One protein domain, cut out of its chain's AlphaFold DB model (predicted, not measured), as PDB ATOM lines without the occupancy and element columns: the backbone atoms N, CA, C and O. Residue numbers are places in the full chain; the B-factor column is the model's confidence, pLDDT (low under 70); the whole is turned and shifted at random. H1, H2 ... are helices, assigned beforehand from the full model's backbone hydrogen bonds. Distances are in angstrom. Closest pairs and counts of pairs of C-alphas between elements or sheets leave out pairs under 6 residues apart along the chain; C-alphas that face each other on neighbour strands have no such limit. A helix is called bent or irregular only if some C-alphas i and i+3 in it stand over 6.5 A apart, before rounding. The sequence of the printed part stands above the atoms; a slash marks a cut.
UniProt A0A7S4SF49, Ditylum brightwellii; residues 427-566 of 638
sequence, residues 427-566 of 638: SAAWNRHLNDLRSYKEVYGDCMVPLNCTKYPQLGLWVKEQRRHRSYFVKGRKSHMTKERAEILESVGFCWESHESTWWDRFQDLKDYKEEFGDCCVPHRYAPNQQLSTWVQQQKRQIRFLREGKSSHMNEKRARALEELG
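AT A GLANCE: This is residues 427 to 566 of the 638 residues of a protein of Ditylum brightwellii (UniProt A0A7S4SF49). Two three-helix lobes, H1 to H3 and H4 to H6, lie side by side; in each, two long helices meet at a steep angle, H1 with H2 near the beginning of H2 and H4 with H5, and a short third helix, H3 or H6, lies near both. The printed part has 140 residues, with six named helices, H1 to H6 in order, and no named strand. It is all helix and compact, radius of gyration of the C-alphas 16.7 A, spanning 44 by 33 by 28 A.

IN THESE COORDINATES: H1, residues 427 to 444, begins at C-alpha (56.216, 6.618, -3.687) and is 25.3 A long. H2 is 457 to 474, 26.5 A; H3, 483 to 491; H4, 498 to 517, 28.6 A; H5, 527 to 547, 30.2 A. H6, 556 to 564, ends at C-alpha (27.905, -19.758, -8.059). H5 is irregular: C-alphas 528 and 531 are 9.1 A apart.

HOW THE PARTS SIT: H1 touches H2 with residues 433 to 437 alone, closest C-alphas His 433 and Leu 459, 6.5 A, at 69 degrees, a steep tilt, only just short of about perpendicular. H3 is close to but not clearly touching H2, closest C-alphas Arg 470 and Ala 486, 7.5 A. H4 touches H5 with residues 506 to 510 alone, closest C-alphas Arg 506 and Leu 532, 6.3 A. H6 is close to but not clearly touching H5, closest C-alphas Ile 543 and Ala 559, 6.2 A. H1 and H5 are apart. Every O i to N i+4 pair is within hydrogen-bond range in H1, H2, H3 and H6; H4 has 15 of 16, H5 15 of 17.

THE WHOLE: The farthest C-alphas, Ala 428 and Glu 548, are 50.0 A apart. The printed part has no cut; the H1 to H2 link is long. Residues 498 to 501 are under pLDDT 70.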
ATOM      1  N   SER A 427      56.802   6.531  -2.346       87.25
ATOM      2  CA  SER A 427      56.216   6.618  -3.687       87.25
ATOM      3  C   SER A 427      56.463   5.339  -4.481       87.25
ATOM      4  O   SER A 427      55.538   4.820  -5.089       87.25
ATOM      5  N   ALA A 428      57.670   4.773  -4.408       87.06
ATOM      6  CA  ALA A 428      57.971   3.505  -5.069       87.06
ATOM      7  C   ALA A 428      57.160   2.330  -4.498       87.06
ATOM      8  O   ALA A 428      56.631   1.528  -5.260       87.06
ATOM      9  N   ALA A 429      57.008   2.249  -3.171       87.50
ATOM     10  CA  ALA A 429      56.162   1.240  -2.541       87.50
ATOM     11  C   ALA A 429      54.688   1.398  -2.947       87.50
ATOM     12  O   ALA A 429      54.018   0.406  -3.219       87.50
ATOM     13  N   TRP A 430      54.194   2.638  -3.026       91.88
ATOM     14  CA  TRP A 430      52.842   2.926  -3.504       91.88
ATOM     15  C   TRP A 430      52.656   2.514  -4.972       91.88
ATOM     16  O   TRP A 430      51.703   1.803  -5.267       91.88
ATOM     17  N   ASN A 431      53.595   2.862  -5.861       91.06
ATOM     18  CA  ASN A 431      53.562   2.467  -7.274       91.06
ATOM     19  C   ASN A 431      53.579   0.944  -7.447       91.06
ATOM     20  O   ASN A 431      52.836   0.411  -8.263       91.06
ATOM     21  N   ARG A 432      54.395   0.235  -6.655       90.81
ATOM     22  CA  ARG A 432      54.419  -1.231  -6.664       90.81
ATOM     23  C   ARG A 432      53.042  -1.801  -6.333       90.81
ATOM     24  O   ARG A 432      52.528  -2.593  -7.104       90.81
ATOM     25  N   HIS A 433      52.422  -1.351  -5.244       93.12
ATOM     26  CA  HIS A 433      51.095  -1.836  -4.863       93.12
ATOM     27  C   HIS A 433      49.987  -1.421  -5.831       93.12
ATOM     28  O   HIS A 433      49.038  -2.175  -6.026       93.12
ATOM     29  N   LEU A 434      50.104  -0.255  -6.469       93.69
ATOM     30  CA  LEU A 434      49.198   0.132  -7.544       93.69
ATOM     31  C   LEU A 434      49.307  -0.834  -8.733       93.69
ATOM     32  O   LEU A 434      48.285  -1.223  -9.294       93.69
ATOM     33  N   ASN A 435      50.521  -1.243  -9.098       93.56
ATOM     34  CA  ASN A 435      50.729  -2.243 -10.143       93.56
ATOM     35  C   ASN A 435      50.211  -3.620  -9.711       93.56
ATOM     36  O   ASN A 435      49.495  -4.246 -10.484       93.56
ATOM     37  N   ASP A 436      50.465  -4.042  -8.468       92.06
ATOM     38  CA  ASP A 436      49.899  -5.279  -7.910       92.06
ATOM     39  C   ASP A 436      48.359  -5.268  -7.994       92.06
ATOM     40  O   ASP A 436      47.742  -6.271  -8.345       92.06
ATOM     41  N   LEU A 437      47.727  -4.119  -7.715       93.94
ATOM     42  CA  LEU A 437      46.280  -3.939  -7.832       93.94
ATOM     43  C   LEU A 437      45.797  -4.036  -9.287       93.94
ATOM     44  O   LEU A 437      44.752  -4.631  -9.536       93.94
ATOM     45  N   ARG A 438      46.539  -3.470 -10.247       93.88
ATOM     46  CA  ARG A 438      46.222  -3.588 -11.682       93.88
ATOM     47  C   ARG A 438      46.286  -5.043 -12.136       93.88
ATOM     48  O   ARG A 438      45.316  -5.528 -12.704       93.88
ATOM     49  N   SER A 439      47.357  -5.753 -11.792       91.69
ATOM     50  CA  SER A 439      47.489  -7.182 -12.095       91.69
ATOM     51  C   SER A 439      46.413  -8.021 -11.404       91.69
ATOM     52  O   SER A 439      45.892  -8.966 -11.988       91.69
ATOM     53  N   TYR A 440      46.016  -7.666 -10.178       90.81
ATOM     54  CA  TYR A 440      44.878  -8.307  -9.520       90.81
ATOM     55  C   TYR A 440      43.583  -8.096 -10.316       90.81
ATOM     56  O   TYR A 440      42.858  -9.053 -10.580       90.81
ATOM     57  N   LYS A 441      43.309  -6.861 -10.753       90.25
ATOM     58  CA  LYS A 441      42.130  -6.540 -11.564       90.25
ATOM     59  C   LYS A 441      42.118  -7.296 -12.893       90.25
ATOM     60  O   LYS A 441      41.057  -7.753 -13.300       90.25
ATOM     61  N   GLU A 442      43.261  -7.452 -13.552       89.69
ATOM     62  CA  GLU A 442      43.375  -8.231 -14.796       89.69
ATOM     63  C   GLU A 442      42.972  -9.699 -14.600       89.69
ATOM     64  O   GLU A 442      42.318 -10.276 -15.463       89.69
ATOM     65  N   VAL A 443      43.310 -10.292 -13.451       86.94
ATOM     66  CA  VAL A 443      43.016 -11.703 -13.154       86.94
ATOM     67  C   VAL A 443      41.585 -11.913 -12.653       86.94
ATOM     68  O   VAL A 443      40.938 -12.885 -13.035       86.94
ATOM     69  N   TYR A 444      41.090 -11.037 -11.776       83.12
ATOM     70  CA  TYR A 444      39.816 -11.233 -11.067       83.12
ATOM     71  C   TYR A 444      38.670 -10.354 -11.591       83.12
ATOM     72  O   TYR A 444      37.528 -10.520 -11.168       83.12
ATOM     73  N   GLY A 445      38.951  -9.424 -12.506       83.12
ATOM     74  CA  GLY A 445      37.973  -8.525 -13.126       83.12
ATOM     75  C   GLY A 445      37.576  -7.310 -12.278       83.12
ATOM     76  O   GLY A 445      36.920  -6.401 -12.786       83.12
ATOM     77  N   ASP A 446      37.976  -7.246 -11.005       84.31
ATOM     78  CA  ASP A 446      37.709  -6.105 -10.129       84.31
ATOM     79  C   ASP A 446      38.850  -5.809  -9.139       84.31
ATOM     80  O   ASP A 446      39.833  -6.538  -9.035       84.31
ATOM     81  N   CYS A 447      38.737  -4.683  -8.429       86.75
ATOM     82  CA  CYS A 447      39.696  -4.256  -7.403       86.75
ATOM     83  C   CYS A 447      39.296  -4.707  -5.984       86.75
ATOM     84  O   CYS A 447      39.749  -4.115  -4.997       86.75
ATOM     85  N   MET A 448      38.406  -5.696  -5.844       83.44
ATOM     86  CA  MET A 448      37.946  -6.183  -4.544       83.44
ATOM     87  C   MET A 448      38.932  -7.203  -3.999       83.44
ATOM     88  O   MET A 448      38.695  -8.407  -4.035       83.44
ATOM     89  N   VAL A 449      40.057  -6.702  -3.493       84.56
ATOM     90  CA  VAL A 449      41.081  -7.539  -2.863       84.56
ATOM     91  C   VAL A 449      40.647  -7.889  -1.436       84.56
ATOM     92  O   VAL A 449      40.506  -6.967  -0.623       84.56
ATOM     93  N   PRO A 450      40.470  -9.182  -1.106       80.44
ATOM     94  CA  PRO A 450      40.173  -9.607   0.251       80.44
ATOM     95  C   PRO A 450      41.331  -9.298   1.204       80.44
ATOM     96  O   PRO A 450      42.501  -9.473   0.855       80.44
ATOM     97  N   LEU A 451      41.026  -8.906   2.442       79.38
ATOM     98  CA  LEU A 451      42.024  -8.662   3.486       79.38
ATOM     99  C   LEU A 451      42.899  -9.897   3.746       79.38
ATOM    100  O   LEU A 451      44.113  -9.767   3.878       79.38
ATOM    101  N   ASN A 452      42.272 -11.073   3.794       76.25
ATOM    102  CA  ASN A 452      42.919 -12.354   4.076       76.25
ATOM    103  C   ASN A 452      43.359 -13.084   2.800       76.25
ATOM    104  O   ASN A 452      43.498 -14.300   2.810       76.25
ATOM    105  N   CYS A 453      43.563 -12.369   1.687       75.56
ATOM    106  CA  CYS A 453      43.983 -12.996   0.439       75.56
ATOM    107  C   CYS A 453      45.298 -13.770   0.641       75.56
ATOM    108  O   CYS A 453      46.357 -13.168   0.820       75.56
ATOM    109  N   THR A 454      45.231 -15.101   0.575       75.25
ATOM    110  CA  THR A 454      46.378 -16.007   0.748       75.25
ATOM    111  C   THR A 454      47.455 -15.765  -0.307       75.25
ATOM    112  O   THR A 454      48.647 -15.786  -0.007       75.25
ATOM    113  N   LYS A 455      47.034 -15.453  -1.538       75.06
ATOM    114  CA  LYS A 455      47.920 -15.189  -2.677       75.06
ATOM    115  C   LYS A 455      48.588 -13.808  -2.625       75.06
ATOM    116  O   LYS A 455      49.736 -13.676  -3.040       75.06
ATOM    117  N   TYR A 456      47.899 -12.787  -2.102       80.81
ATOM    118  CA  TYR A 456      48.384 -11.397  -2.061       80.81
ATOM    119  C   TYR A 456      48.118 -10.709  -0.705       80.81
ATOM    120  O   TYR A 456      47.440  -9.676  -0.650       80.81
ATOM    121  N   PRO A 457      48.683 -11.208   0.409       81.31
ATOM    122  CA  PRO A 457      48.342 -10.720   1.751       81.31
ATOM    123  C   PRO A 457      48.735  -9.251   1.972       81.31
ATOM    124  O   PRO A 457      48.027  -8.480   2.619       81.31
ATOM    125  N   GLN A 458      49.852  -8.822   1.378       87.19
ATOM    126  CA  GLN A 458      50.320  -7.434   1.462       87.19
ATOM    127  C   GLN A 458      49.403  -6.465   0.704       87.19
ATOM    128  O   GLN A 458      49.220  -5.324   1.134       87.19
ATOM    129  N   LEU A 459      48.805  -6.916  -0.402       90.94
ATOM    130  CA  LEU A 459      47.895  -6.100  -1.198       90.94
ATOM    131  C   LEU A 459      46.568  -5.882  -0.463       90.94
ATOM    132  O   LEU A 459      46.106  -4.746  -0.392       90.94
ATOM    133  N   GLY A 460      46.002  -6.924   0.158       88.44
ATOM    134  CA  GLY A 460      44.772  -6.810   0.957       88.44
ATOM    135  C   GLY A 460      44.908  -5.807   2.109       88.44
ATOM    136  O   GLY A 460      44.063  -4.922   2.292       88.44
ATOM    137  N   LEU A 461      46.030  -5.861   2.837       89.31
ATOM    138  CA  LEU A 461      46.360  -4.875   3.873       89.31
ATOM    139  C   LEU A 461      46.498  -3.459   3.304       89.31
ATOM    140  O   LEU A 461      45.959  -2.505   3.872       89.31
ATOM    141  N   TRP A 462      47.193  -3.313   2.175       92.88
ATOM    142  CA  TRP A 462      47.387  -2.020   1.528       92.88
ATOM    143  C   TRP A 462      46.065  -1.398   1.060       92.88
ATOM    144  O   TRP A 462      45.830  -0.213   1.305       92.88
ATOM    145  N   VAL A 463      45.173  -2.192   0.465       91.88
ATOM    146  CA  VAL A 463      43.828  -1.786   0.024       91.88
ATOM    147  C   VAL A 463      42.981  -1.305   1.207       91.88
ATOM    148  O   VAL A 463      42.390  -0.221   1.152       91.88
ATOM    149  N   LYS A 464      42.966  -2.056   2.317       88.19
ATOM    150  CA  LYS A 464      42.297  -1.644   3.565       88.19
ATOM    151  C   LYS A 464      42.819  -0.297   4.061       88.19
ATOM    152  O   LYS A 464      42.039   0.574   4.459       88.19
ATOM    153  N   GLU A 465      44.131  -0.114   4.012       90.94
ATOM    154  CA  GLU A 465      44.785   1.108   4.455       90.94
ATOM    155  C   GLU A 465      44.446   2.309   3.557       90.94
ATOM    156  O   GLU A 465      44.203   3.402   4.077       90.94
ATOM    157  N   GLN A 466      44.313   2.114   2.237       93.56
ATOM    158  CA  GLN A 466      43.850   3.166   1.321       93.56
ATOM    159  C   GLN A 466      42.430   3.626   1.661       93.56
ATOM    160  O   GLN A 466      42.185   4.830   1.768       93.56
ATOM    161  N   ARG A 467      41.500   2.697   1.922       91.00
ATOM    162  CA  ARG A 467      40.120   3.041   2.318       91.00
ATOM    163  C   ARG A 467      40.075   3.808   3.640       91.00
ATOM    164  O   ARG A 467      39.366   4.811   3.757       91.00
ATOM    165  N   ARG A 468      40.888   3.404   4.623       90.06
ATOM    166  CA  ARG A 468      41.038   4.127   5.899       90.06
ATOM    167  C   ARG A 468      41.564   5.546   5.676       90.06
ATOM    168  O   ARG A 468      41.004   6.505   6.209       90.06
ATOM    169  N   HIS A 469      42.604   5.690   4.858       91.81
ATOM    170  CA  HIS A 469      43.198   6.982   4.537       91.81
ATOM    171  C   HIS A 469      42.254   7.901   3.750       91.81
ATOM    172  O   HIS A 469      42.220   9.100   4.043       91.81
ATOM    173  N   ARG A 470      41.440   7.371   2.832       92.50
ATOM    174  CA  ARG A 470      40.376   8.134   2.160       92.50
ATOM    175  C   ARG A 470      39.304   8.593   3.142       92.50
ATOM    176  O   ARG A 470      38.949   9.765   3.128       92.50
ATOM    177  N   SER A 471      38.851   7.721   4.046       90.62
ATOM    178  CA  SER A 471      37.874   8.101   5.078       90.62
ATOM    179  C   SER A 471      38.382   9.252   5.951       90.62
ATOM    180  O   SER A 471      37.631  10.170   6.273       90.62
ATOM    181  N   TYR A 472      39.664   9.238   6.321       92.44
ATOM    182  CA  TYR A 472      40.266  10.334   7.080       92.44
ATOM    183  C   TYR A 472      40.377  11.614   6.260       92.44
ATOM    184  O   TYR A 472      40.066  12.677   6.786       92.44
ATOM    185  N   PHE A 473      40.763  11.502   4.989       92.44
ATOM    186  CA  PHE A 473      40.868  12.632   4.072       92.44
ATOM    187  C   PHE A 473      39.525  13.350   3.887       92.44
ATOM    188  O   PHE A 473      39.453  14.556   4.090       92.44
ATOM    189  N   VAL A 474      38.444  12.606   3.629       89.62
ATOM    190  CA  VAL A 474      37.086  13.169   3.490       89.62
ATOM    191  C   VAL A 474      36.607  13.830   4.789       89.62
ATOM    192  O   VAL A 474      35.925  14.845   4.756       89.62
ATOM    193  N   LYS A 475      37.009  13.299   5.951       91.75
ATOM    194  CA  LYS A 475      36.685  13.867   7.274       91.75
ATOM    195  C   LYS A 475      37.607  15.022   7.698       91.75
ATOM    196  O   LYS A 475      37.554  15.425   8.857       91.75
ATOM    197  N   GLY A 476      38.511  15.489   6.833       91.56
ATOM    198  CA  GLY A 476      39.478  16.546   7.160       91.56
ATOM    199  C   GLY A 476      40.514  16.155   8.225       91.56
ATOM    200  O   GLY A 476      41.150  17.013   8.835       91.56
ATOM    201  N   ARG A 477      40.695  14.855   8.492       93.06
ATOM    202  CA  ARG A 477      41.684  14.341   9.452       93.06
ATOM    203  C   ARG A 477      43.035  14.144   8.770       93.06
ATOM    204  O   ARG A 477      43.117  13.894   7.569       93.06
ATOM    205  N   LYS A 478      44.113  14.166   9.564       90.25
ATOM    206  CA  LYS A 478      45.471  13.872   9.077       90.25
ATOM    207  C   LYS A 478      45.508  12.509   8.377       90.25
ATOM    208  O   LYS A 478      45.173  11.485   8.974       90.25
ATOM    209  N   SER A 479      45.928  12.509   7.117       92.12
ATOM    210  CA  SER A 479      45.983  11.333   6.254       92.12
ATOM    211  C   SER A 479      47.149  11.443   5.270       92.12
ATOM    212  O   SER A 479      47.602  12.542   4.969       92.12
ATOM    213  N   HIS A 480      47.621  10.302   4.761       87.56
ATOM    214  CA  HIS A 480      48.591  10.232   3.663       87.56
ATOM    215  C   HIS A 480      47.918  10.146   2.280       87.56
ATOM    216  O   HIS A 480      48.608   9.979   1.270       87.56
ATOM    217  N   MET A 481      46.584  10.208   2.233       93.19
ATOM    218  CA  MET A 481      45.834  10.305   0.984       93.19
ATOM    219  C   MET A 481      45.967  11.717   0.412       93.19
ATOM    220  O   MET A 481      45.745  12.692   1.128       93.19
ATOM    221  N   THR A 482      46.309  11.810  -0.869       93.19
ATOM    222  CA  THR A 482      46.284  13.050  -1.655       93.19
ATOM    223  C   THR A 482      45.147  12.981  -2.671       93.19
ATOM    224  O   THR A 482      44.645  11.890  -2.952       93.19
ATOM    225  N   LYS A 483      44.749  14.133  -3.230       92.12
ATOM    226  CA  LYS A 483      43.744  14.190  -4.303       92.12
ATOM    227  C   LYS A 483      44.169  13.322  -5.496       92.12
ATOM    228  O   LYS A 483      43.453  12.401  -5.857       92.12
ATOM    229  N   GLU A 484      45.404  13.516  -5.953       93.19
ATOM    230  CA  GLU A 484      46.037  12.748  -7.032       93.19
ATOM    231  C   GLU A 484      46.016  11.228  -6.781       93.19
ATOM    232  O   GLU A 484      45.629  10.452  -7.647       93.19
ATOM    233  N   ARG A 485      46.374  10.765  -5.573       94.25
ATOM    234  CA  ARG A 485      46.339   9.324  -5.256       94.25
ATOM    235  C   ARG A 485      44.931   8.751  -5.315       94.25
ATOM    236  O   ARG A 485      44.772   7.590  -5.684       94.25
ATOM    237  N   ALA A 486      43.936   9.534  -4.910       92.94
ATOM    238  CA  ALA A 486      42.554   9.104  -4.985       92.94
ATOM    239  C   ALA A 486      42.063   9.048  -6.436       92.94
ATOM    240  O   ALA A 486      41.485   8.036  -6.810       92.94
ATOM    241  N   GLU A 487      42.376  10.061  -7.245       93.75
ATOM    242  CA  GLU A 487      42.059  10.103  -8.680       93.75
ATOM    243  C   GLU A 487      42.704   8.918  -9.425       93.75
ATOM    244  O   GLU A 487      42.044   8.238 -10.207       93.75
ATOM    245  N   ILE A 488      43.963   8.576  -9.120       95.00
ATOM    246  CA  ILE A 488      44.622   7.407  -9.726       95.00
ATOM    247  C   ILE A 488      43.916   6.104  -9.328       95.00
ATOM    248  O   ILE A 488      43.694   5.243 -10.177       95.00
ATOM    249  N   LEU A 489      43.529   5.938  -8.062       94.81
ATOM    250  CA  LEU A 489      42.787   4.750  -7.628       94.81
ATOM    251  C   LEU A 489      41.397   4.678  -8.283       94.81
ATOM    252  O   LEU A 489      40.995   3.610  -8.744       94.81
ATOM    253  N   GLU A 490      40.700   5.807  -8.399       92.62
ATOM    254  CA  GLU A 490      39.420   5.917  -9.105       92.62
ATOM    255  C   GLU A 490      39.566   5.532 -10.586       92.62
ATOM    256  O   GLU A 490      38.776   4.729 -11.077       92.62
ATOM    257  N   SER A 491      40.636   5.970 -11.261       92.62
ATOM    258  CA  SER A 491      40.919   5.605 -12.661       92.62
ATOM    259  C   SER A 491      41.135   4.100 -12.873       92.62
ATOM    260  O   SER A 491      40.793   3.550 -13.918       92.62
ATOM    261  N   VAL A 492      41.650   3.394 -11.860       91.75
ATOM    262  CA  VAL A 492      41.813   1.931 -11.895       91.75
ATOM    263  C   VAL A 492      40.483   1.216 -11.597       91.75
ATOM    264  O   VAL A 492      40.367   0.010 -11.810       91.75
ATOM    265  N   GLY A 493      39.431   1.931 -11.192       87.44
ATOM    266  CA  GLY A 493      38.144   1.360 -10.786       87.44
ATOM    267  C   GLY A 493      38.159   0.845  -9.346       87.44
ATOM    268  O   GLY A 493      37.517  -0.158  -9.029       87.44
ATOM    269  N   PHE A 494      38.941   1.483  -8.473       90.31
ATOM    270  CA  PHE A 494      39.017   1.131  -7.062       90.31
ATOM    271  C   PHE A 494      37.716   1.478  -6.328       90.31
ATOM    272  O   PHE A 494      37.266   2.622  -6.341       90.31
ATOM    273  N   CYS A 495      37.133   0.505  -5.626       84.69
ATOM    274  CA  CYS A 495      35.927   0.731  -4.833       84.69
ATOM    275  C   CYS A 495      36.264   1.195  -3.407       84.69
ATOM    276  O   CYS A 495      36.929   0.485  -2.635       84.69
ATOM    277  N   TRP A 496      35.762   2.380  -3.047       85.19
ATOM    278  CA  TRP A 496      35.996   3.020  -1.753       85.19
ATOM    279  C   TRP A 496      35.061   2.543  -0.635       85.19
ATOM    280  O   TRP A 496      35.471   2.591   0.529       85.19
ATOM    281  N   GLU A 497      33.848   2.075  -0.945       77.06
ATOM    282  CA  GLU A 497      32.873   1.642   0.062       77.06
ATOM    283  C   GLU A 497      33.419   0.506   0.947       77.06
ATOM    284  O   GLU A 497      33.601  -0.640   0.528       77.06
ATOM    285  N   SER A 498      33.630   0.811   2.232       64.62
ATOM    286  CA  SER A 498      34.151  -0.144   3.220       64.62
ATOM    287  C   SER A 498      33.213  -1.326   3.461       64.62
ATOM    288  O   SER A 498      33.685  -2.428   3.732       64.62
ATOM    289  N   HIS A 499      31.900  -1.112   3.348       66.62
ATOM    290  CA  HIS A 499      30.897  -2.149   3.582       66.62
ATOM    291  C   HIS A 499      30.821  -3.168   2.430       66.62
ATOM    292  O   HIS A 499      30.429  -4.315   2.645       66.62
ATOM    293  N   GLU A 500      31.199  -2.774   1.212       69.06
ATOM    294  CA  GLU A 500      31.306  -3.708   0.088       69.06
ATOM    295  C   GLU A 500      32.526  -4.612   0.293       69.06
ATOM    296  O   GLU A 500      32.416  -5.831   0.213       69.06
ATOM    297  N   SER A 501      33.667  -4.034   0.680       68.31
ATOM    298  CA  SER A 501      34.880  -4.802   0.976       68.31
ATOM    299  C   SER A 501      34.699  -5.845   2.060       68.31
ATOM    300  O   SER A 501      35.147  -6.969   1.886       68.31
ATOM    301  N   THR A 502      34.089  -5.484   3.192       76.38
ATOM    302  CA  THR A 502      33.935  -6.428   4.306       76.38
ATOM    303  C   THR A 502      33.067  -7.613   3.912       76.38
ATOM    304  O   THR A 502      33.254  -8.713   4.427       76.38
ATOM    305  N   TRP A 503      32.127  -7.410   2.987       85.50
ATOM    306  CA  TRP A 503      31.357  -8.496   2.408       85.50
ATOM    307  C   TRP A 503      32.248  -9.416   1.564       85.50
ATOM    308  O   TRP A 503      32.212 -10.626   1.772       85.50
ATOM    309  N   TRP A 504      33.084  -8.859   0.679       82.00
ATOM    310  CA  TRP A 504      34.013  -9.640  -0.151       82.00
ATOM    311  C   TRP A 504      35.092 -10.361   0.668       82.00
ATOM    312  O   TRP A 504      35.413 -11.502   0.357       82.00
ATOM    313  N   ASP A 505      35.575  -9.759   1.759       81.69
ATOM    314  CA  ASP A 505      36.494 -10.402   2.708       81.69
ATOM    315  C   ASP A 505      35.871 -11.680   3.289       81.69
ATOM    316  O   ASP A 505      36.478 -12.747   3.273       81.69
ATOM    317  N   ARG A 506      34.618 -11.594   3.753       87.88
ATOM    318  CA  ARG A 506      33.888 -12.747   4.305       87.88
ATOM    319  C   ARG A 506      33.498 -13.767   3.251       87.88
ATOM    320  O   ARG A 506      33.430 -14.956   3.545       87.88
ATOM    321  N   PHE A 507      33.230 -13.308   2.037       88.56
ATOM    322  CA  PHE A 507      33.002 -14.188   0.907       88.56
ATOM    323  C   PHE A 507      34.269 -14.972   0.544       88.56
ATOM    324  O   PHE A 507      34.166 -16.153   0.223       88.56
ATOM    325  N   GLN A 508      35.455 -14.365   0.658       86.38
ATOM    326  CA  GLN A 508      36.720 -15.083   0.509       86.38
ATOM    327  C   GLN A 508      36.953 -16.065   1.661       86.38
ATOM    328  O   GLN A 508      37.227 -17.223   1.381       86.38
ATOM    329  N   ASP A 509      36.724 -15.669   2.921       86.94
ATOM    330  CA  ASP A 509      36.786 -16.603   4.061       86.94
ATOM    331  C   ASP A 509      35.877 -17.840   3.820       86.94
ATOM    332  O   ASP A 509      36.202 -18.957   4.219       86.94
ATOM    333  N   LEU A 510      34.725 -17.658   3.157       89.75
ATOM    334  CA  LEU A 510      33.823 -18.750   2.775       89.75
ATOM    335  C   LEU A 510      34.364 -19.606   1.615       89.75
ATOM    336  O   LEU A 510      34.116 -20.811   1.600       89.75
ATOM    337  N   LYS A 511      35.063 -19.007   0.643       88.19
ATOM    338  CA  LYS A 511      35.761 -19.747  -0.422       88.19
ATOM    339  C   LYS A 511      36.849 -20.629   0.167       88.19
ATOM    340  O   LYS A 511      36.856 -21.818  -0.119       88.19
ATOM    341  N   ASP A 512      37.678 -20.062   1.036       85.31
ATOM    342  CA  ASP A 512      38.766 -20.777   1.700       85.31
ATOM    343  C   ASP A 512      38.198 -21.930   2.551       85.31
ATOM    344  O   ASP A 512      38.663 -23.062   2.465       85.31
ATOM    345  N   TYR A 513      37.096 -21.688   3.276       87.44
ATOM    346  CA  TYR A 513      36.371 -22.745   3.990       87.44
ATOM    347  C   TYR A 513      35.873 -23.854   3.047       87.44
ATOM    348  O   TYR A 513      35.965 -25.035   3.370       87.44
ATOM    349  N   LYS A 514      35.336 -23.503   1.872       88.62
ATOM    350  CA  LYS A 514      34.884 -24.497   0.889       88.62
ATOM    351  C   LYS A 514      36.051 -25.306   0.324       88.62
ATOM    352  O   LYS A 514      35.879 -26.497   0.084       88.62
ATOM    353  N   GLU A 515      37.201 -24.682   0.095       87.88
ATOM    354  CA  GLU A 515      38.413 -25.381  -0.342       87.88
ATOM    355  C   GLU A 515      38.902 -26.373   0.724       87.88
ATOM    356  O   GLU A 515      39.293 -27.485   0.378       87.88
ATOM    357  N   GLU A 516      38.805 -26.019   2.008       86.94
ATOM    358  CA  GLU A 516      39.240 -26.866   3.127       86.94
ATOM    359  C   GLU A 516      38.254 -28.007   3.451       86.94
ATOM    360  O   GLU A 516      38.664 -29.150   3.647       86.94
ATOM    361  N   PHE A 517      36.947 -27.724   3.495       86.94
ATOM    362  CA  PHE A 517      35.920 -28.667   3.970       86.94
ATOM    363  C   PHE A 517      35.037 -29.250   2.856       86.94
ATOM    364  O   PHE A 517      34.176 -30.089   3.118       86.94
ATOM    365  N   GLY A 518      35.213 -28.807   1.608       86.44
ATOM    366  CA  GLY A 518      34.475 -29.281   0.432       86.44
ATOM    367  C   GLY A 518      33.063 -28.704   0.267       86.44
ATOM    368  O   GLY A 518      32.435 -28.907  -0.776       86.44
ATOM    369  N   ASP A 519      32.536 -27.965   1.250       88.06
ATOM    370  CA  ASP A 519      31.220 -27.331   1.172       88.06
ATOM    371  C   ASP A 519      31.152 -25.949   1.847       88.06
ATOM    372  O   ASP A 519      32.075 -25.499   2.512       88.06
ATOM    373  N   CYS A 520      30.032 -25.243   1.657       87.00
ATOM    374  CA  CYS A 520      29.782 -23.934   2.278       87.00
ATOM    375  C   CYS A 520      28.975 -24.034   3.593       87.00
ATOM    376  O   CYS A 520      28.336 -23.058   4.013       87.00
ATOM    377  N   CYS A 521      28.896 -25.213   4.217       84.44
ATOM    378  CA  CYS A 521      28.072 -25.479   5.396       84.44
ATOM    379  C   CYS A 521      28.820 -25.144   6.691       84.44
ATOM    380  O   CYS A 521      29.025 -26.001   7.544       84.44
ATOM    381  N   VAL A 522      29.159 -23.866   6.869       84.81
ATOM    382  CA  VAL A 522      29.865 -23.392   8.068       84.81
ATOM    383  C   VAL A 522      29.045 -23.684   9.344       84.81
ATOM    384  O   VAL A 522      27.895 -23.226   9.438       84.81
ATOM    385  N   PRO A 523      29.607 -24.409  10.336       83.81
ATOM    386  CA  PRO A 523      28.952 -24.705  11.602       83.81
ATOM    387  C   PRO A 523      28.532 -23.451  12.367       83.81
ATOM    388  O   PRO A 523      29.172 -22.397  12.313       83.81
ATOM    389  N   HIS A 524      27.454 -23.576  13.139       76.31
ATOM    390  CA  HIS A 524      27.048 -22.527  14.066       76.31
ATOM    391  C   HIS A 524      28.118 -22.371  15.158       76.31
ATOM    392  O   HIS A 524      28.438 -23.347  15.829       76.31
ATOM    393  N   ARG A 525      28.649 -21.151  15.346       80.81
ATOM    394  CA  ARG A 525      29.809 -20.863  16.218       80.81
ATOM    395  C   ARG A 525      31.085 -21.594  15.788       80.81
ATOM    396  O   ARG A 525      31.779 -22.167  16.619       80.81
ATOM    397  N   TYR A 526      31.398 -21.548  14.497       85.12
ATOM    398  CA  TYR A 526      32.673 -22.030  13.968       85.12
ATOM    399  C   TYR A 526      33.848 -21.391  14.729       85.12
ATOM    400  O   TYR A 526      34.098 -20.195  14.584       85.12
ATOM    401  N   ALA A 527      34.519 -22.173  15.580       80.88
ATOM    402  CA  ALA A 527      35.512 -21.666  16.527       80.88
ATOM    403  C   ALA A 527      36.709 -20.961  15.855       80.88
ATOM    404  O   ALA A 527      37.091 -19.898  16.346       80.88
ATOM    405  N   PRO A 528      37.247 -21.446  14.712       83.31
ATOM    406  CA  PRO A 528      38.337 -20.757  14.016       83.31
ATOM    407  C   PRO A 528      37.943 -19.378  13.473       83.31
ATOM    408  O   PRO A 528      38.769 -18.471  13.417       83.31
ATOM    409  N   ASN A 529      36.675 -19.187  13.086       82.62
ATOM    410  CA  ASN A 529      36.178 -17.903  12.595       82.62
ATOM    411  C   ASN A 529      34.688 -17.720  12.925       82.62
ATOM    412  O   ASN A 529      33.790 -17.939  12.103       82.62
ATOM    413  N   GLN A 530      34.411 -17.265  14.148       85.38
ATOM    414  CA  GLN A 530      33.035 -17.054  14.603       85.38
ATOM    415  C   GLN A 530      32.322 -15.975  13.775       85.38
ATOM    416  O   GLN A 530      31.111 -16.057  13.547       85.38
ATOM    417  N   GLN A 531      33.073 -14.992  13.271       84.88
ATOM    418  CA  GLN A 531      32.554 -13.914  12.433       84.88
ATOM    419  C   GLN A 531      32.023 -14.451  11.097       84.88
ATOM    420  O   GLN A 531      30.945 -14.032  10.675       84.88
ATOM    421  N   LEU A 532      32.704 -15.429  10.489       88.00
ATOM    422  CA  LEU A 532      32.223 -16.132   9.298       88.00
ATOM    423  C   LEU A 532      30.903 -16.863   9.573       88.00
ATOM    424  O   LEU A 532      29.956 -16.714   8.804       88.00
ATOM    425  N   SER A 533      30.784 -17.584  10.695       87.88
ATOM    426  CA  SER A 533      29.545 -18.313  11.021       87.88
ATOM    427  C   SER A 533      28.331 -17.391  11.200       87.88
ATOM    428  O   SER A 533      27.226 -17.700  10.743       87.88
ATOM    429  N   THR A 534      28.529 -16.229  11.826       87.94
ATOM    430  CA  THR A 534      27.487 -15.205  11.987       87.94
ATOM    431  C   THR A 534      27.141 -14.576  10.641       87.94
ATOM    432  O   THR A 534      25.965 -14.430  10.305       87.94
ATOM    433  N   TRP A 535      28.155 -14.256   9.837       91.44
ATOM    434  CA  TRP A 535      27.976 -13.676   8.512       91.44
ATOM    435  C   TRP A 535      27.210 -14.618   7.576       91.44
ATOM    436  O   TRP A 535      26.240 -14.188   6.956       91.44
ATOM    437  N   VAL A 536      27.545 -15.912   7.541       91.25
ATOM    438  CA  VAL A 536      26.844 -16.937   6.744       91.25
ATOM    439  C   VAL A 536      25.360 -17.005   7.106       91.25
ATOM    440  O   VAL A 536      24.504 -17.051   6.219       91.25
ATOM    441  N   GLN A 537      25.016 -16.963   8.394       88.00
ATOM    442  CA  GLN A 537      23.617 -16.951   8.831       88.00
ATOM    443  C   GLN A 537      22.878 -15.690   8.374       88.00
ATOM    444  O   GLN A 537      21.739 -15.773   7.904       88.00
ATOM    445  N   GLN A 538      23.534 -14.532   8.463       89.38
ATOM    446  CA  GLN A 538      22.993 -13.281   7.944       89.38
ATOM    447  C   GLN A 538      22.783 -13.365   6.427       89.38
ATOM    448  O   GLN A 538      21.694 -13.032   5.964       89.38
ATOM    449  N   GLN A 539      23.740 -13.895   5.657       91.44
ATOM    450  CA  GLN A 539      23.597 -14.035   4.203       91.44
ATOM    451  C   GLN A 539      22.450 -14.977   3.818       91.44
ATOM    452  O   GLN A 539      21.659 -14.637   2.939       91.44
ATOM    453  N   LYS A 540      22.269 -16.109   4.524       89.38
ATOM    454  CA  LYS A 540      21.115 -17.009   4.316       89.38
ATOM    455  C   LYS A 540      19.782 -16.276   4.494       89.38
ATOM    456  O   LYS A 540      18.855 -16.482   3.713       89.38
ATOM    457  N   ARG A 541      19.678 -15.411   5.512       88.62
ATOM    458  CA  ARG A 541      18.482 -14.588   5.752       88.62
ATOM    459  C   ARG A 541      18.290 -13.535   4.659       88.62
ATOM    460  O   ARG A 541      17.169 -13.376   4.185       88.62
ATOM    461  N   GLN A 542      19.356 -12.836   4.279       89.81
ATOM    462  CA  GLN A 542      19.303 -11.712   3.343       89.81
ATOM    463  C   GLN A 542      19.002 -12.163   1.903       89.81
ATOM    464  O   GLN A 542      18.103 -11.599   1.289       89.81
ATOM    465  N   ILE A 543      19.627 -13.237   1.395       88.75
ATOM    466  CA  ILE A 543      19.267 -13.801   0.076       88.75
ATOM    467  C   ILE A 543      17.804 -14.242   0.058       88.75
ATOM    468  O   ILE A 543      17.095 -13.996  -0.912       88.75
ATOM    469  N   ARG A 544      17.319 -14.873   1.134       88.19
ATOM    470  CA  ARG A 544      15.913 -15.277   1.208       88.19
ATOM    471  C   ARG A 544      14.983 -14.067   1.115       88.19
ATOM    472  O   ARG A 544      14.014 -14.130   0.378       88.19
ATOM    473  N   PHE A 545      15.276 -12.984   1.833       89.06
ATOM    474  CA  PHE A 545      14.479 -11.760   1.746       89.06
ATOM    475  C   PHE A 545      14.499 -11.159   0.342       89.06
ATOM    476  O   PHE A 545      13.427 -10.852  -0.169       89.06
ATOM    477  N   LEU A 546      15.665 -11.104  -0.307       88.25
ATOM    478  CA  LEU A 546      15.786 -10.652  -1.693       88.25
ATOM    479  C   LEU A 546      14.912 -11.487  -2.645       88.25
ATOM    480  O   LEU A 546      14.138 -10.936  -3.418       88.25
ATOM    481  N   ARG A 547      14.983 -12.821  -2.553       86.44
ATOM    482  CA  ARG A 547      14.211 -13.743  -3.408       86.44
ATOM    483  C   ARG A 547      12.709 -13.759  -3.074       86.44
ATOM    484  O   ARG A 547      11.909 -14.136  -3.919       86.44
ATOM    485  N   GLU A 548      12.326 -13.359  -1.862       87.44
ATOM    486  CA  GLU A 548      10.932 -13.190  -1.418       87.44
ATOM    487  C   GLU A 548      10.378 -11.774  -1.691       87.44
ATOM    488  O   GLU A 548       9.255 -11.486  -1.283       87.44
ATOM    489  N   GLY A 549      11.146 -10.878  -2.326       85.69
ATOM    490  CA  GLY A 549      10.729  -9.496  -2.606       85.69
ATOM    491  C   GLY A 549      10.636  -8.592  -1.369       85.69
ATOM    492  O   GLY A 549       9.987  -7.551  -1.401       85.69
ATOM    493  N   LYS A 550      11.260  -8.983  -0.252       87.19
ATOM    494  CA  LYS A 550      11.290  -8.216   1.002       87.19
ATOM    495  C   LYS A 550      12.496  -7.280   1.036       87.19
ATOM    496  O   LYS A 550      13.522  -7.558   0.420       87.19
ATOM    497  N   SER A 551      12.407  -6.218   1.842       82.12
ATOM    498  CA  SER A 551      13.534  -5.305   2.071       82.12
ATOM    499  C   SER A 551      14.775  -6.067   2.560       82.12
ATOM    500  O   SER A 551      14.741  -6.780   3.571       82.12
ATOM    501  N   SER A 552      15.870  -5.944   1.811       85.88
ATOM    502  CA  SER A 552      17.144  -6.608   2.063       85.88
ATOM    503  C   SER A 552      18.302  -5.686   1.690       85.88
ATOM    504  O   SER A 552      18.211  -4.913   0.746       85.88
ATOM    505  N   HIS A 553      19.416  -5.814   2.413       78.38
ATOM    506  CA  HIS A 553      20.685  -5.162   2.064       78.38
ATOM    507  C   HIS A 553      21.553  -6.046   1.136       78.38
ATOM    508  O   HIS A 553      22.738  -5.774   0.929       78.38
ATOM    509  N   MET A 554      20.998  -7.156   0.630       84.94
ATOM    510  CA  MET A 554      21.616  -8.002  -0.390       84.94
ATOM    511  C   MET A 554      21.433  -7.363  -1.766       84.94
ATOM    512  O   MET A 554      20.330  -6.940  -2.097       84.94
ATOM    513  N   ASN A 555      22.487  -7.346  -2.580       85.38
ATOM    514  CA  ASN A 555      22.389  -6.975  -3.990       85.38
ATOM    515  C   ASN A 555      22.462  -8.231  -4.879       85.38
ATOM    516  O   ASN A 555      22.924  -9.292  -4.449       85.38
ATOM    517  N   GLU A 556      22.032  -8.110  -6.135       83.69
ATOM    518  CA  GLU A 556      21.989  -9.248  -7.062       83.69
ATOM    519  C   GLU A 556      23.391  -9.778  -7.418       83.69
ATOM    520  O   GLU A 556      23.561 -10.962  -7.694       83.69
ATOM    521  N   LYS A 557      24.428  -8.926  -7.375       84.50
ATOM    522  CA  LYS A 557      25.827  -9.337  -7.604       84.50
ATOM    523  C   LYS A 557      26.308 -10.307  -6.514       84.50
ATOM    524  O   LYS A 557      26.851 -11.361  -6.822       84.50
ATOM    525  N   ARG A 558      26.067  -9.971  -5.246       87.44
ATOM    526  CA  ARG A 558      26.403 -10.778  -4.064       87.44
ATOM    527  C   ARG A 558      25.603 -12.076  -4.021       87.44
ATOM    528  O   ARG A 558      26.153 -13.123  -3.688       87.44
ATOM    529  N   ALA A 559      24.319 -12.006  -4.376       87.69
ATOM    530  CA  ALA A 559      23.458 -13.181  -4.453       87.69
ATOM    531  C   ALA A 559      23.975 -14.181  -5.498       87.69
ATOM    532  O   ALA A 559      24.179 -15.345  -5.155       87.69
ATOM    533  N   ARG A 560      24.292 -13.710  -6.713       88.00
ATOM    534  CA  ARG A 560      24.897 -14.534  -7.771       88.00
ATOM    535  C   ARG A 560      26.232 -15.144  -7.354       88.00
ATOM    536  O   ARG A 560      26.395 -16.349  -7.477       88.00
ATOM    537  N   ALA A 561      27.137 -14.358  -6.769       88.12
ATOM    538  CA  ALA A 561      28.437 -14.861  -6.318       88.12
ATOM    539  C   ALA A 561      28.308 -15.993  -5.274       88.12
ATOM    540  O   ALA A 561      29.037 -16.983  -5.319       88.12
ATOM    541  N   LEU A 562      27.358 -15.881  -4.340       90.62
ATOM    542  CA  LEU A 562      27.058 -16.950  -3.381       90.62
ATOM    543  C   LEU A 562      26.424 -18.173  -4.063       90.62
ATOM    544  O   LEU A 562      26.769 -19.308  -3.730       90.62
ATOM    545  N   GLU A 563      25.512 -17.967  -5.012       88.88
ATOM    546  CA  GLU A 563      24.862 -19.044  -5.769       88.88
ATOM    547  C   GLU A 563      25.866 -19.833  -6.624       88.88
ATOM    548  O   GLU A 563      25.867 -21.063  -6.559       88.88
ATOM    549  N   GLU A 564      26.786 -19.155  -7.313       88.75
ATOM    550  CA  GLU A 564      27.905 -19.758  -8.059       88.75
ATOM    551  C   GLU A 564      28.826 -20.582  -7.154       88.75
ATOM    552  O   GLU A 564      29.299 -21.655  -7.530       88.75
ATOM    553  N   LEU A 565      29.034 -20.136  -5.912       88.25
ATOM    554  CA  LEU A 565      29.809 -20.890  -4.929       88.25
ATOM    555  C   LEU A 565      29.077 -22.162  -4.444       88.25
ATOM    556  O   LEU A 565      29.680 -22.994  -3.764       88.25
ATOM    557  N   GLY A 566      27.801 -22.356  -4.789       84.50
ATOM    558  CA  GLY A 566      26.974 -23.468  -4.313       84.50
ATOM    559  C   GLY A 566      26.403 -23.234  -2.911       84.50
ATOM    560  O   GLY A 566      26.121 -24.184  -2.173       84.50
TER     561      GLY A 566